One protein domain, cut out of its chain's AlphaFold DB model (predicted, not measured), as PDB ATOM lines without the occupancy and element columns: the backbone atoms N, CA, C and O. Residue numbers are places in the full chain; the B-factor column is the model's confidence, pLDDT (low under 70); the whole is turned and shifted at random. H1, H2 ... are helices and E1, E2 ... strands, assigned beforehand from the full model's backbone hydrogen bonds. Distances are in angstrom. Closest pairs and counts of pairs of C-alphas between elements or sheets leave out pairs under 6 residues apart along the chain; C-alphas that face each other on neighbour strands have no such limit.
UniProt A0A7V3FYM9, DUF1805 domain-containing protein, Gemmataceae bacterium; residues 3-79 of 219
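Overview. This is residues 3 to 79 of the 219 residues of the protein "DUF1805 domain-containing protein" of Gemmataceae bacterium (UniProt A0A7V3FYM9). A small mixed sheet of three strands, E1, E2 and E3, has one long helix, H4, packed on one face with its residues 65 to 72, while the rest of H4 runs on past the sheet. The short helix H2 sits on the same face at the beginning of H4, the short helices H1 and H3 graze the sheet, and the long link from E2 to H2 reaches away from H4 to Ala 33. The printed part has 77 residues with four named helices and three named strands, in the order E1, H1, E2, H2, E3, H3, H4. The sheet's order is E1, E2, E3, with E1 and E2 parallel and E2 and E3 antiparallel; the class is mixed, helices and strands. The whole is compact, with a radius of gyration of the C-alphas of 11.7 A, and its outline, 37 by 24 by 18 A, is only just elongated.

Arrangement. E2, residues 25 to 29, is the inner strand. E1, residues 7 to 10, is its parallel neighbour at 25 degrees, with N 26 and O 7 2.9 A apart, within hydrogen-bond range. E3, residues 46 to 50, is its antiparallel neighbour at 143 degrees, with N 27 and O 49 2.8 A apart and N 48 and O 27 2.8 A apart. H4, residues 65 to 78, makes two layers with the sheet, a helix on one face of it, at a height over the sheet of 8.1 A; the closest C-alphas of E1 and H4 are those of Val 8 and Val 69, 6.6 A apart. H4 lies over none of the strands, but only just, with 2 of its 14 C-alphas on E2 and 2 on E3. H2, residues 41 to 44, is on the same face and touches H4 at residues 65 to 67 alone; their closest C-alphas, of Phe 43 and Gly 65, are 4.2 A apart. H1, residues 16 to 20, is only just on the sheet and only grazes it; E1, H1 and E2 form a strand-helix-strand unit, two parallel neighbour strands with a helix between, with a right-handed crossover. H3, residues 52 to 55, also only grazes the sheet, and the closest C-alphas of E2 and H3, of Ile 25 and Ala 54, are 5.8 A apart. H1 and H4 are apart. Every O i to N i+4 pair is within hydrogen-bond range in H1 and H4; H2 and H3 are too short for such a pair.

Along the chain. E1 begins at C-alpha 7, (-36.247, 44.577, -19.424), and is 10.0 A long. E2 is 13.3 A long and E3 11.4 A. H4 is 20.2 A long, from C-alpha 65 at (-32.201, 53.403, -16.197) to C-alpha 78 at (-47.408, 52.107, -29.462).

Size, cuts and confidence. The two C-alphas farthest apart, of Ala 33 and Ala 79, are 38.3 A apart. The printed part has no cut. The link from E2 to H2, 11 residues, is long. The mean pLDDT of the printed part is 87.4; residues 12 to 13 and 78 to 79 are under 70.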
ATOM      1  N   THR A   3     -40.919  45.470 -18.060       85.88
ATOM      2  CA  THR A   3     -42.048  46.156 -18.703       85.88
ATOM      3  C   THR A   3     -42.707  45.217 -19.716       85.88
ATOM      4  O   THR A   3     -42.159  44.166 -20.047       85.88
ATOM      5  N   ARG A   4     -43.865  45.598 -20.274       82.81
ATOM      6  CA  ARG A   4     -44.497  44.834 -21.371       82.81
ATOM      7  C   ARG A   4     -43.637  44.750 -22.636       82.81
ATOM      8  O   ARG A   4     -43.875  43.876 -23.460       82.81
ATOM      9  N   SER A   5     -42.679  45.660 -22.802       86.12
ATOM     10  CA  SER A   5     -41.915  45.817 -24.043       86.12
ATOM     11  C   SER A   5     -40.450  45.436 -23.918       86.12
ATOM     12  O   SER A   5     -39.778  45.369 -24.944       86.12
ATOM     13  N   GLY A   6     -39.953  45.185 -22.708       86.62
ATOM     14  CA  GLY A   6     -38.543  44.900 -22.475       86.62
ATOM     15  C   GLY A   6     -38.142  44.896 -21.003       86.62
ATOM     16  O   GLY A   6     -38.975  45.095 -20.113       86.62
ATOM     17  N   ILE A   7     -36.850  44.676 -20.760       90.06
ATOM     18  CA  ILE A   7     -36.247  44.577 -19.424       90.06
ATOM     19  C   ILE A   7     -35.102  45.582 -19.287       90.06
ATOM     20  O   ILE A   7     -34.225  45.653 -20.147       90.06
ATOM     21  N   VAL A   8     -35.071  46.291 -18.156       88.38
ATOM     22  CA  VAL A   8     -33.886  47.011 -17.669       88.38
ATOM     23  C   VAL A   8     -33.350  46.287 -16.437       88.38
ATOM     24  O   VAL A   8     -34.087  46.110 -15.466       88.38
ATOM     25  N   GLY A   9     -32.098  45.838 -16.456       87.19
ATOM     26  CA  GLY A   9     -31.498  45.067 -15.357       87.19
ATOM     27  C   GLY A   9     -30.005  45.332 -15.180       87.19
ATOM     28  O   GLY A   9     -29.410  46.072 -15.959       87.19
ATOM     29  N   CYS A  10     -29.392  44.728 -14.162       82.00
ATOM     30  CA  CYS A  10     -27.949  44.780 -13.913       82.00
ATOM     31  C   CYS A  10     -27.376  43.381 -13.662       82.00
ATOM     32  O   CYS A  10     -28.046  42.540 -13.067       82.00
ATOM     33  N   GLY A  11     -26.138  43.130 -14.094       72.94
ATOM     34  CA  GLY A  11     -25.466  41.835 -13.927       72.94
ATOM     35  C   GLY A  11     -24.840  41.312 -15.221       72.94
ATOM     36  O   GLY A  11     -24.703  42.050 -16.198       72.94
ATOM     37  N   ILE A  12     -24.438  40.037 -15.222       62.94
ATOM     38  CA  ILE A  12     -23.873  39.349 -16.394       62.94
ATOM     39  C   ILE A  12     -25.035  38.863 -17.265       62.94
ATOM     40  O   ILE A  12     -25.432  37.703 -17.211       62.94
ATOM     41  N   TYR A  13     -25.622  39.776 -18.030       67.75
ATOM     42  CA  TYR A  13     -26.569  39.418 -19.079       67.75
ATOM     43  C   TYR A  13     -25.816  39.297 -20.400       67.75
ATOM     44  O   TYR A  13     -25.126  40.232 -20.810       67.75
ATOM     45  N   ASP A  14     -25.972  38.159 -21.071       79.62
ATOM     46  CA  ASP A  14     -25.646  38.072 -22.487       79.62
ATOM     47  C   ASP A  14     -26.683  38.877 -23.282       79.62
ATOM     48  O   ASP A  14     -27.888  38.699 -23.107       79.62
ATOM     49  N   LEU A  15     -26.211  39.787 -24.133       85.50
ATOM     50  CA  LEU A  15     -27.064  40.559 -25.036       85.50
ATOM     51  C   LEU A  15     -27.250  39.869 -26.387       85.50
ATOM     52  O   LEU A  15     -28.178  40.234 -27.107       85.50
ATOM     53  N   GLN A  16     -26.397  38.903 -26.744       86.81
ATOM     54  CA  GLN A  16     -26.458  38.226 -28.036       86.81
ATOM     55  C   GLN A  16     -27.695  37.335 -28.120       86.81
ATOM     56  O   GLN A  16     -28.541  37.556 -28.984       86.81
ATOM     57  N   THR A  17     -27.866  36.423 -27.164       85.81
ATOM     58  CA  THR A  17     -29.021  35.514 -27.107       85.81
ATOM     59  C   THR A  17     -30.370  36.256 -27.176       85.81
ATOM     60  O   THR A  17     -31.158  35.975 -28.075       85.81
ATOM     61  N   PRO A  18     -30.690  37.241 -26.309       85.00
ATOM     62  CA  PRO A  18     -31.968  37.954 -26.396       85.00
ATOM     63  C   PRO A  18     -32.110  38.795 -27.675       85.00
ATOM     64  O   PRO A  18     -33.236  39.018 -28.128       85.00
ATOM     65  N   ALA A  19     -31.006  39.253 -28.278       88.06
ATOM     66  CA  ALA A  19     -31.057  39.954 -29.558       88.06
ATOM     67  C   ALA A  19     -31.499  39.032 -30.707       88.06
ATOM     68  O   ALA A  19     -32.289  39.478 -31.539       88.06
ATOM     69  N   GLU A  20     -31.071  37.764 -30.726       89.25
ATOM     70  CA  GLU A  20     -31.509  36.771 -31.725       89.25
ATOM     71  C   GLU A  20     -33.030  36.565 -31.712       89.25
ATOM     72  O   GLU A  20     -33.659  36.441 -32.762       89.25
ATOM     73  N   PHE A  21     -33.646  36.621 -30.528       86.50
ATOM     74  CA  PHE A  21     -35.099  36.505 -30.358       86.50
ATOM     75  C   PHE A  21     -35.840  37.851 -30.414       86.50
ATOM     76  O   PHE A  21     -37.024  37.925 -30.082       86.50
ATOM     77  N   GLY A  22     -35.165  38.936 -30.810       86.81
ATOM     78  CA  GLY A  22     -35.777  40.257 -30.968       86.81
ATOM     79  C   GLY A  22     -36.251  40.904 -29.661       86.81
ATOM     80  O   GLY A  22     -37.119  41.780 -29.695       86.81
ATOM     81  N   GLN A  23     -35.711  40.498 -28.511       90.31
ATOM     82  CA  GLN A  23     -36.083  41.045 -27.206       90.31
ATOM     83  C   GLN A  23     -35.408  42.400 -26.952       90.31
ATOM     84  O   GLN A  23     -34.248  42.619 -27.310       90.31
ATOM     85  N   ALA A  24     -36.120  43.326 -26.303       92.81
ATOM     86  CA  ALA A  24     -35.563  44.612 -25.883       92.81
ATOM     87  C   ALA A  24     -34.975  44.510 -24.468       92.81
ATOM     88  O   ALA A  24     -35.720  44.407 -23.494       92.81
ATOM     89  N   ILE A  25     -33.647  44.563 -24.359       93.12
ATOM     90  CA  ILE A  25     -32.925  44.534 -23.082       93.12
ATOM     91  C   ILE A  25     -31.991  45.743 -23.016       93.12
ATOM     92  O   ILE A  25     -31.286  46.023 -23.987       93.12
ATOM     93  N   ALA A  26     -31.964  46.429 -21.874       93.56
ATOM     94  CA  ALA A  26     -30.954  47.429 -21.537       93.56
ATOM     95  C   ALA A  26     -30.295  47.065 -20.197       93.56
ATOM     96  O   ALA A  26     -30.968  46.714 -19.227       93.56
ATOM     97  N   ILE A  27     -28.968  47.128 -20.149       93.19
ATOM     98  CA  ILE A  27     -28.169  46.742 -18.987       93.19
ATOM     99  C   ILE A  27     -27.594  47.998 -18.356       93.19
ATOM    100  O   ILE A  27     -26.825  48.714 -18.998       93.19
ATOM    101  N   ALA A  28     -27.916  48.223 -17.088       90.69
ATOM    102  CA  ALA A  28     -27.262  49.214 -16.253       90.69
ATOM    103  C   ALA A  28     -26.112  48.582 -15.457       90.69
ATOM    104  O   ALA A  28     -26.127  47.386 -15.146       90.69
ATOM    105  N   ARG A  29     -25.100  49.382 -15.110       86.38
ATOM    106  CA  ARG A  29     -23.962  48.933 -14.294       86.38
ATOM    107  C   ARG A  29     -23.709  49.903 -13.142       86.38
ATOM    108  O   ARG A  29     -23.621  51.108 -13.359       86.38
ATOM    109  N   GLY A  30     -23.563  49.356 -11.937       81.12
ATOM    110  CA  GLY A  30     -23.105  50.103 -10.765       81.12
ATOM    111  C   GLY A  30     -21.614  50.402 -10.819       81.12
ATOM    112  O   GLY A  30     -20.862  49.799 -11.586       81.12
ATOM    113  N   THR A  31     -21.169  51.315  -9.969       80.56
ATOM    114  CA  THR A  31     -19.742  51.606  -9.786       80.56
ATOM    115  C   THR A  31     -19.303  51.153  -8.396       80.56
ATOM    116  O   THR A  31     -20.156  50.982  -7.530       80.56
ATOM    117  N   PRO A  32     -17.997  51.000  -8.120       81.62
ATOM    118  CA  PRO A  32     -17.537  50.736  -6.755       81.62
ATOM    119  C   PRO A  32     -18.003  51.789  -5.735       81.62
ATOM    120  O   PRO A  32     -18.210  51.459  -4.576       81.62
ATOM    121  N   ALA A  33     -18.191  53.042  -6.170       80.38
ATOM    122  CA  ALA A  33     -18.687  54.135  -5.331       80.38
ATOM    123  C   ALA A  33     -20.219  54.140  -5.169       80.38
ATOM    124  O   ALA A  33     -20.725  54.735  -4.224       80.38
ATOM    125  N   ASN A  34     -20.948  53.504  -6.088       80.31
ATOM    126  CA  ASN A  34     -22.402  53.383  -6.049       80.31
ATOM    127  C   ASN A  34     -22.817  52.002  -6.598       80.31
ATOM    128  O   ASN A  34     -23.098  51.879  -7.802       80.31
ATOM    129  N   PRO A  35     -22.717  50.939  -5.776       86.38
ATOM    130  CA  PRO A  35     -23.121  49.594  -6.167       86.38
ATOM    131  C   PRO A  35     -24.645  49.512  -6.313       86.38
ATOM    132  O   PRO A  35     -25.370  50.227  -5.635       86.38
ATOM    133  N   LEU A  36     -25.130  48.633  -7.196       88.06
ATOM    134  CA  LEU A  36     -26.569  48.381  -7.351       88.06
ATOM    135  C   LEU A  36     -26.951  47.248  -6.408       88.06
ATOM    136  O   LEU A  36     -26.615  46.091  -6.669       88.06
ATOM    137  N   THR A  37     -27.576  47.603  -5.297       85.62
ATOM    138  CA  THR A  37     -27.944  46.686  -4.216       85.62
ATOM    139  C   THR A  37     -29.442  46.434  -4.168       85.62
ATOM    140  O   THR A  37     -29.854  45.301  -3.933       85.62
ATOM    141  N   GLU A  38     -30.235  47.451  -4.487       87.00
ATOM    142  CA  GLU A  38     -31.688  47.399  -4.531       87.00
ATOM    143  C   GLU A  38     -32.198  47.613  -5.969       87.00
ATOM    144  O   GLU A  38     -31.521  48.235  -6.799       87.00
ATOM    145  N   PRO A  39     -33.396  47.110  -6.318       81.81
ATOM    146  CA  PRO A  39     -33.978  47.301  -7.646       81.81
ATOM    147  C   PRO A  39     -34.105  48.770  -8.071       81.81
ATOM    148  O   PRO A  39     -34.008  49.068  -9.262       81.81
ATOM    149  N   GLU A  40     -34.328  49.680  -7.126       87.50
ATOM    150  CA  GLU A  40     -34.479  51.116  -7.357       87.50
ATOM    151  C   GLU A  40     -33.168  51.778  -7.800       87.50
ATOM    152  O   GLU A  40     -33.205  52.746  -8.563       87.50
ATOM    153  N   ASP A  41     -32.014  51.218  -7.422       87.75
ATOM    154  CA  ASP A  41     -30.693  51.728  -7.814       87.75
ATOM    155  C   ASP A  41     -30.510  51.701  -9.341       87.75
ATOM    156  O   ASP A  41     -29.776  52.510  -9.918       87.75
ATOM    157  N   LEU A  42     -31.229  50.803 -10.031       88.88
ATOM    158  CA  LEU A  42     -31.248  50.726 -11.491       88.88
ATOM    159  C   LEU A  42     -31.726  52.020 -12.144       88.88
ATOM    160  O   LEU A  42     -31.285  52.312 -13.252       88.88
ATOM    161  N   PHE A  43     -32.624  52.774 -11.506       90.56
ATOM    162  CA  PHE A  43     -33.203  53.971 -12.113       90.56
ATOM    163  C   PHE A  43     -32.158  55.060 -12.347       90.56
ATOM    164  O   PHE A  43     -32.186  55.713 -13.387       90.56
ATOM    165  N   GLU A  44     -31.208  55.211 -11.431       89.94
ATOM    166  CA  GLU A  44     -30.179  56.255 -11.503       89.94
ATOM    167  C   GLU A  44     -28.875  55.744 -12.147       89.94
ATOM    168  O   GLU A  44     -28.025  56.524 -12.589       89.94
ATOM    169  N   ALA A  45     -28.721  54.421 -12.252       91.31
ATOM    170  CA  ALA A  45     -27.590  53.780 -12.904       91.31
ATOM    171  C   ALA A  45     -27.557  54.036 -14.418       91.31
ATOM    172  O   ALA A  45     -28.584  54.199 -15.078       91.31
ATOM    173  N   ARG A  46     -26.349  54.031 -14.991       94.06
ATOM    174  CA  ARG A  46     -26.135  54.305 -16.418       94.06
ATOM    175  C   ARG A  46     -26.213  53.027 -17.243       94.06
ATOM    176  O   ARG A  46     -25.593  52.021 -16.889       94.06
ATOM    177  N   ILE A  47     -26.934  53.086 -18.362       94.81
ATOM    178  CA  ILE A  47     -26.980  52.014 -19.357       94.81
ATOM    179  C   ILE A  47     -25.599  51.866 -19.999       94.81
ATOM    180  O   ILE A  47     -25.049  52.830 -20.526       94.81
ATOM    181  N   VAL A  48     -25.051  50.652 -19.975       93.19
ATOM    182  CA  VAL A  48     -23.730  50.303 -20.530       93.19
ATOM    183  C   VAL A  48     -23.806  49.350 -21.721       93.19
ATOM    184  O   VAL A  48     -22.813  49.147 -22.411       93.19
ATOM    185  N   GLY A  49     -24.969  48.751 -21.965       93.44
ATOM    186  CA  GLY A  49     -25.192  47.829 -23.071       93.44
ATOM    187  C   GLY A  49     -26.678  47.628 -23.316       93.44
ATOM    188  O   GLY A  49     -27.487  47.786 -22.404       93.44
ATOM    189  N   LEU A  50     -27.048  47.318 -24.553       95.19
ATOM    190  CA  LEU A  50     -28.441  47.167 -24.964       95.19
ATOM    191  C   LEU A  50     -28.562  46.339 -26.249       95.19
ATOM    192  O   LEU A  50     -27.618  46.267 -27.034       95.19
ATOM    193  N   THR A  51     -29.720  45.717 -26.470       95.38
ATOM    194  CA  THR A  51     -30.021  44.997 -27.720       95.38
ATOM    195  C   THR A  51     -30.454  45.958 -28.838       95.38
ATOM    196  O   THR A  51     -30.982  47.035 -28.549       95.38
ATOM    197  N   PRO A  52     -30.346  45.577 -30.130       95.19
ATOM    198  CA  PRO A  52     -30.828  46.408 -31.241       95.19
ATOM    199  C   PRO A  52     -32.306  46.809 -31.117       95.19
ATOM    200  O   PRO A  52     -32.688  47.920 -31.478       95.19
ATOM    201  N   ARG A  53     -33.146  45.930 -30.550       91.94
ATOM    202  CA  ARG A  53     -34.561  46.230 -30.294       91.94
ATOM    203  C   ARG A  53     -34.739  47.338 -29.253       91.94
ATOM    204  O   ARG A  53     -35.601  48.187 -29.438       91.94
ATOM    205  N   ALA A  54     -33.933  47.349 -28.190       92.81
ATOM    206  CA  ALA A  54     -33.940  48.434 -27.211       92.81
ATOM    207  C   ALA A  54     -33.449  49.756 -27.830       92.81
ATOM    208  O   ALA A  54     -34.051  50.799 -27.583       92.81
ATOM    209  N   ALA A  55     -32.437  49.710 -28.707       94.69
ATOM    210  CA  ALA A  55     -31.973  50.883 -29.459       94.69
ATOM    211  C   ALA A  55     -33.083  51.487 -30.332       94.69
ATOM    212  O   ALA A  55     -33.240  52.704 -30.395       94.69
ATOM    213  N   ALA A  56     -33.896  50.638 -30.968       91.94
ATOM    214  CA  ALA A  56     -35.020  51.064 -31.802       91.94
ATOM    215  C   ALA A  56     -36.122  51.811 -31.022       91.94
ATOM    216  O   ALA A  56     -36.928  52.509 -31.630       91.94
ATOM    217  N   PHE A  57     -36.153  51.700 -29.689       92.44
ATOM    218  CA  PHE A  57     -37.023  52.505 -28.823       92.44
ATOM    219  C   PHE A  57     -36.409  53.861 -28.438       92.44
ATOM    220  O   PHE A  57     -37.012  54.605 -27.672       92.44
ATOM    221  N   GLY A  58     -35.224  54.192 -28.961       94.00
ATOM    222  CA  GLY A  58     -34.499  55.428 -28.669       94.00
ATOM    223  C   GLY A  58     -33.546  55.336 -27.477       94.00
ATOM    224  O   GLY A  58     -32.988  56.353 -27.078       94.00
ATOM    225  N   ILE A  59     -33.345  54.144 -26.901       96.25
ATOM    226  CA  ILE A  59     -32.460  53.950 -25.746       96.25
ATOM    227  C   ILE A  59     -31.001  53.961 -26.209       96.25
ATOM    228  O   ILE A  59     -30.631  53.228 -27.128       96.25
ATOM    229  N   THR A  60     -30.155  54.743 -25.540       96.75
ATOM    230  CA  THR A  60     -28.720  54.836 -25.835       96.75
ATOM    231  C   THR A  60     -27.856  54.539 -24.610       96.75
ATOM    232  O   THR A  60     -28.283  54.656 -23.459       96.75
ATOM    233  N   VAL A  61     -26.609  54.132 -24.857       95.31
ATOM    234  CA  VAL A  61     -25.593  53.980 -23.805       95.31
ATOM    235  C   VAL A  61     -25.344  55.341 -23.150       95.31
ATOM    236  O   VAL A  61     -25.200  56.347 -23.839       95.31
ATOM    237  N   GLY A  62     -25.291  55.368 -21.819       93.38
ATOM    238  CA  GLY A  62     -25.143  56.587 -21.022       93.38
ATOM    239  C   GLY A  62     -26.458  57.199 -20.528       93.38
ATOM    240  O   GLY A  62     -26.418  58.031 -19.619       93.38
ATOM    241  N   MET A  63     -27.619  56.766 -21.029       96.00
ATOM    242  CA  MET A  63     -28.906  57.096 -20.401       96.00
ATOM    243  C   MET A  63     -28.988  56.523 -18.984       96.00
ATOM    244  O   MET A  63     -28.338  55.524 -18.662       96.00
ATOM    245  N   THR A  64     -29.778  57.158 -18.130       95.31
ATOM    246  CA  THR A  64     -30.194  56.594 -16.842       95.31
ATOM    247  C   THR A  64     -31.153  55.421 -17.066       95.31
ATOM    248  O   THR A  64     -31.848  55.344 -18.087       95.31
ATOM    249  N   GLY A  65     -31.228  54.489 -16.117       93.56
ATOM    250  CA  GLY A  65     -32.201  53.403 -16.197       93.56
ATOM    251  C   GLY A  65     -33.645  53.900 -16.161       93.56
ATOM    252  O   GLY A  65     -34.503  53.281 -16.783       93.56
ATOM    253  N   ARG A  66     -33.920  55.041 -15.516       95.38
ATOM    254  CA  ARG A  66     -35.230  55.707 -15.528       95.38
ATOM    255  C   ARG A  66     -35.635  56.125 -16.937       95.38
ATOM    256  O   ARG A  66     -36.698  55.713 -17.392       95.38
ATOM    257  N   GLU A  67     -34.766  56.847 -17.642       96.38
ATOM    258  CA  GLU A  67     -34.992  57.245 -19.041       96.38
ATOM    259  C   GLU A  67     -35.221  56.015 -19.934       96.38
ATOM    260  O   GLU A  67     -36.153  55.979 -20.738       96.38
ATOM    261  N   ALA A  68     -34.423  54.957 -19.746       95.38
ATOM    262  CA  ALA A  68     -34.583  53.712 -20.492       95.38
ATOM    263  C   ALA A  68     -35.932  53.021 -20.212       95.38
ATOM    264  O   ALA A  68     -36.600  52.572 -21.144       95.38
ATOM    265  N   VAL A  69     -36.361  52.948 -18.947       94.00
ATOM    266  CA  VAL A  69     -37.662  52.373 -18.561       94.00
ATOM    267  C   VAL A  69     -38.817  53.193 -19.126       94.00
ATOM    268  O   VAL A  69     -39.771  52.611 -19.641       94.00
ATOM    269  N   GLU A  70     -38.743  54.522 -19.077       94.38
ATOM    270  CA  GLU A  70     -39.766  55.404 -19.644       94.38
ATOM    271  C   GLU A  70     -39.923  55.187 -21.150       94.38
ATOM    272  O   GLU A  70     -41.044  54.997 -21.629       94.38
ATOM    273  N   LEU A  71     -38.814  55.103 -21.889       93.62
ATOM    274  CA  LEU A  71     -38.832  54.790 -23.319       93.62
ATOM    275  C   LEU A  71     -39.415  53.397 -23.602       93.62
ATOM    276  O   LEU A  71     -40.220  53.249 -24.523       93.62
ATOM    277  N   MET A  72     -39.098  52.384 -22.788       91.31
ATOM    278  CA  MET A  72     -39.719  51.057 -22.916       91.31
ATOM    279  C   MET A  72     -41.230  51.089 -22.643       91.31
ATOM    280  O   MET A  72     -42.004  50.446 -23.356       91.31
ATOM    281  N   LEU A  73     -41.678  51.850 -21.642       88.75
ATOM    282  CA  LEU A  73     -43.100  52.019 -21.338       88.75
ATOM    283  C   LEU A  73     -43.835  52.765 -22.458       88.75
ATOM    284  O   LEU A  73     -44.959  52.390 -22.797       88.75
ATOM    285  N   LEU A  74     -43.213  53.785 -23.056       87.75
ATOM    286  CA  LEU A  74     -43.751  54.518 -24.206       87.75
ATOM    287  C   LEU A  74     -43.834  53.629 -25.453       87.75
ATOM    288  O   LEU A  74     -44.875  53.596 -26.111       87.75
ATOM    289  N   ALA A  75     -42.800  52.831 -25.730       83.75
ATOM    290  CA  ALA A  75     -42.814  51.848 -26.813       83.75
ATOM    291  C   ALA A  75     -43.944  50.814 -26.639       83.75
ATOM    292  O   ALA A  75     -44.600  50.427 -27.611       83.75
ATOM    293  N   GLY A  76     -44.247  50.431 -25.396       70.31
ATOM    294  CA  GLY A  76     -45.364  49.545 -25.055       70.31
ATOM    295  C   GLY A  76     -46.754  50.150 -25.193       70.31
ATOM    296  O   GLY A  76     -47.730  49.403 -25.214       70.31
ATOM    297  N   ARG A  77     -46.862  51.477 -25.324       70.38
ATOM    298  CA  ARG A  77     -48.120  52.159 -25.664       70.38
ATOM    299  C   ARG A  77     -48.372  52.194 -27.172       70.38
ATOM    300  O   ARG A  77     -49.528  52.264 -27.574       70.38
ATOM    301  N   SER A  78     -47.317  52.124 -27.992       57.72
ATOM    302  CA  SER A  78     -47.408  52.107 -29.462       57.72
ATOM    303  C   SER A  78     -47.564  50.703 -30.049       57.72
ATOM    304  O   SER A  78     -47.999  50.566 -31.193       57.72
ATOM    305  N   ALA A  79     -47.224  49.656 -29.297       52.75
ATOM    306  CA  ALA A  79     -47.637  48.309 -29.645       52.75
ATOM    307  C   ALA A  79     -49.138  48.199 -29.364       52.75
ATOM    308  O   ALA A  79     -49.554  47.886 -28.246       52.75
TER     309      ALA A  79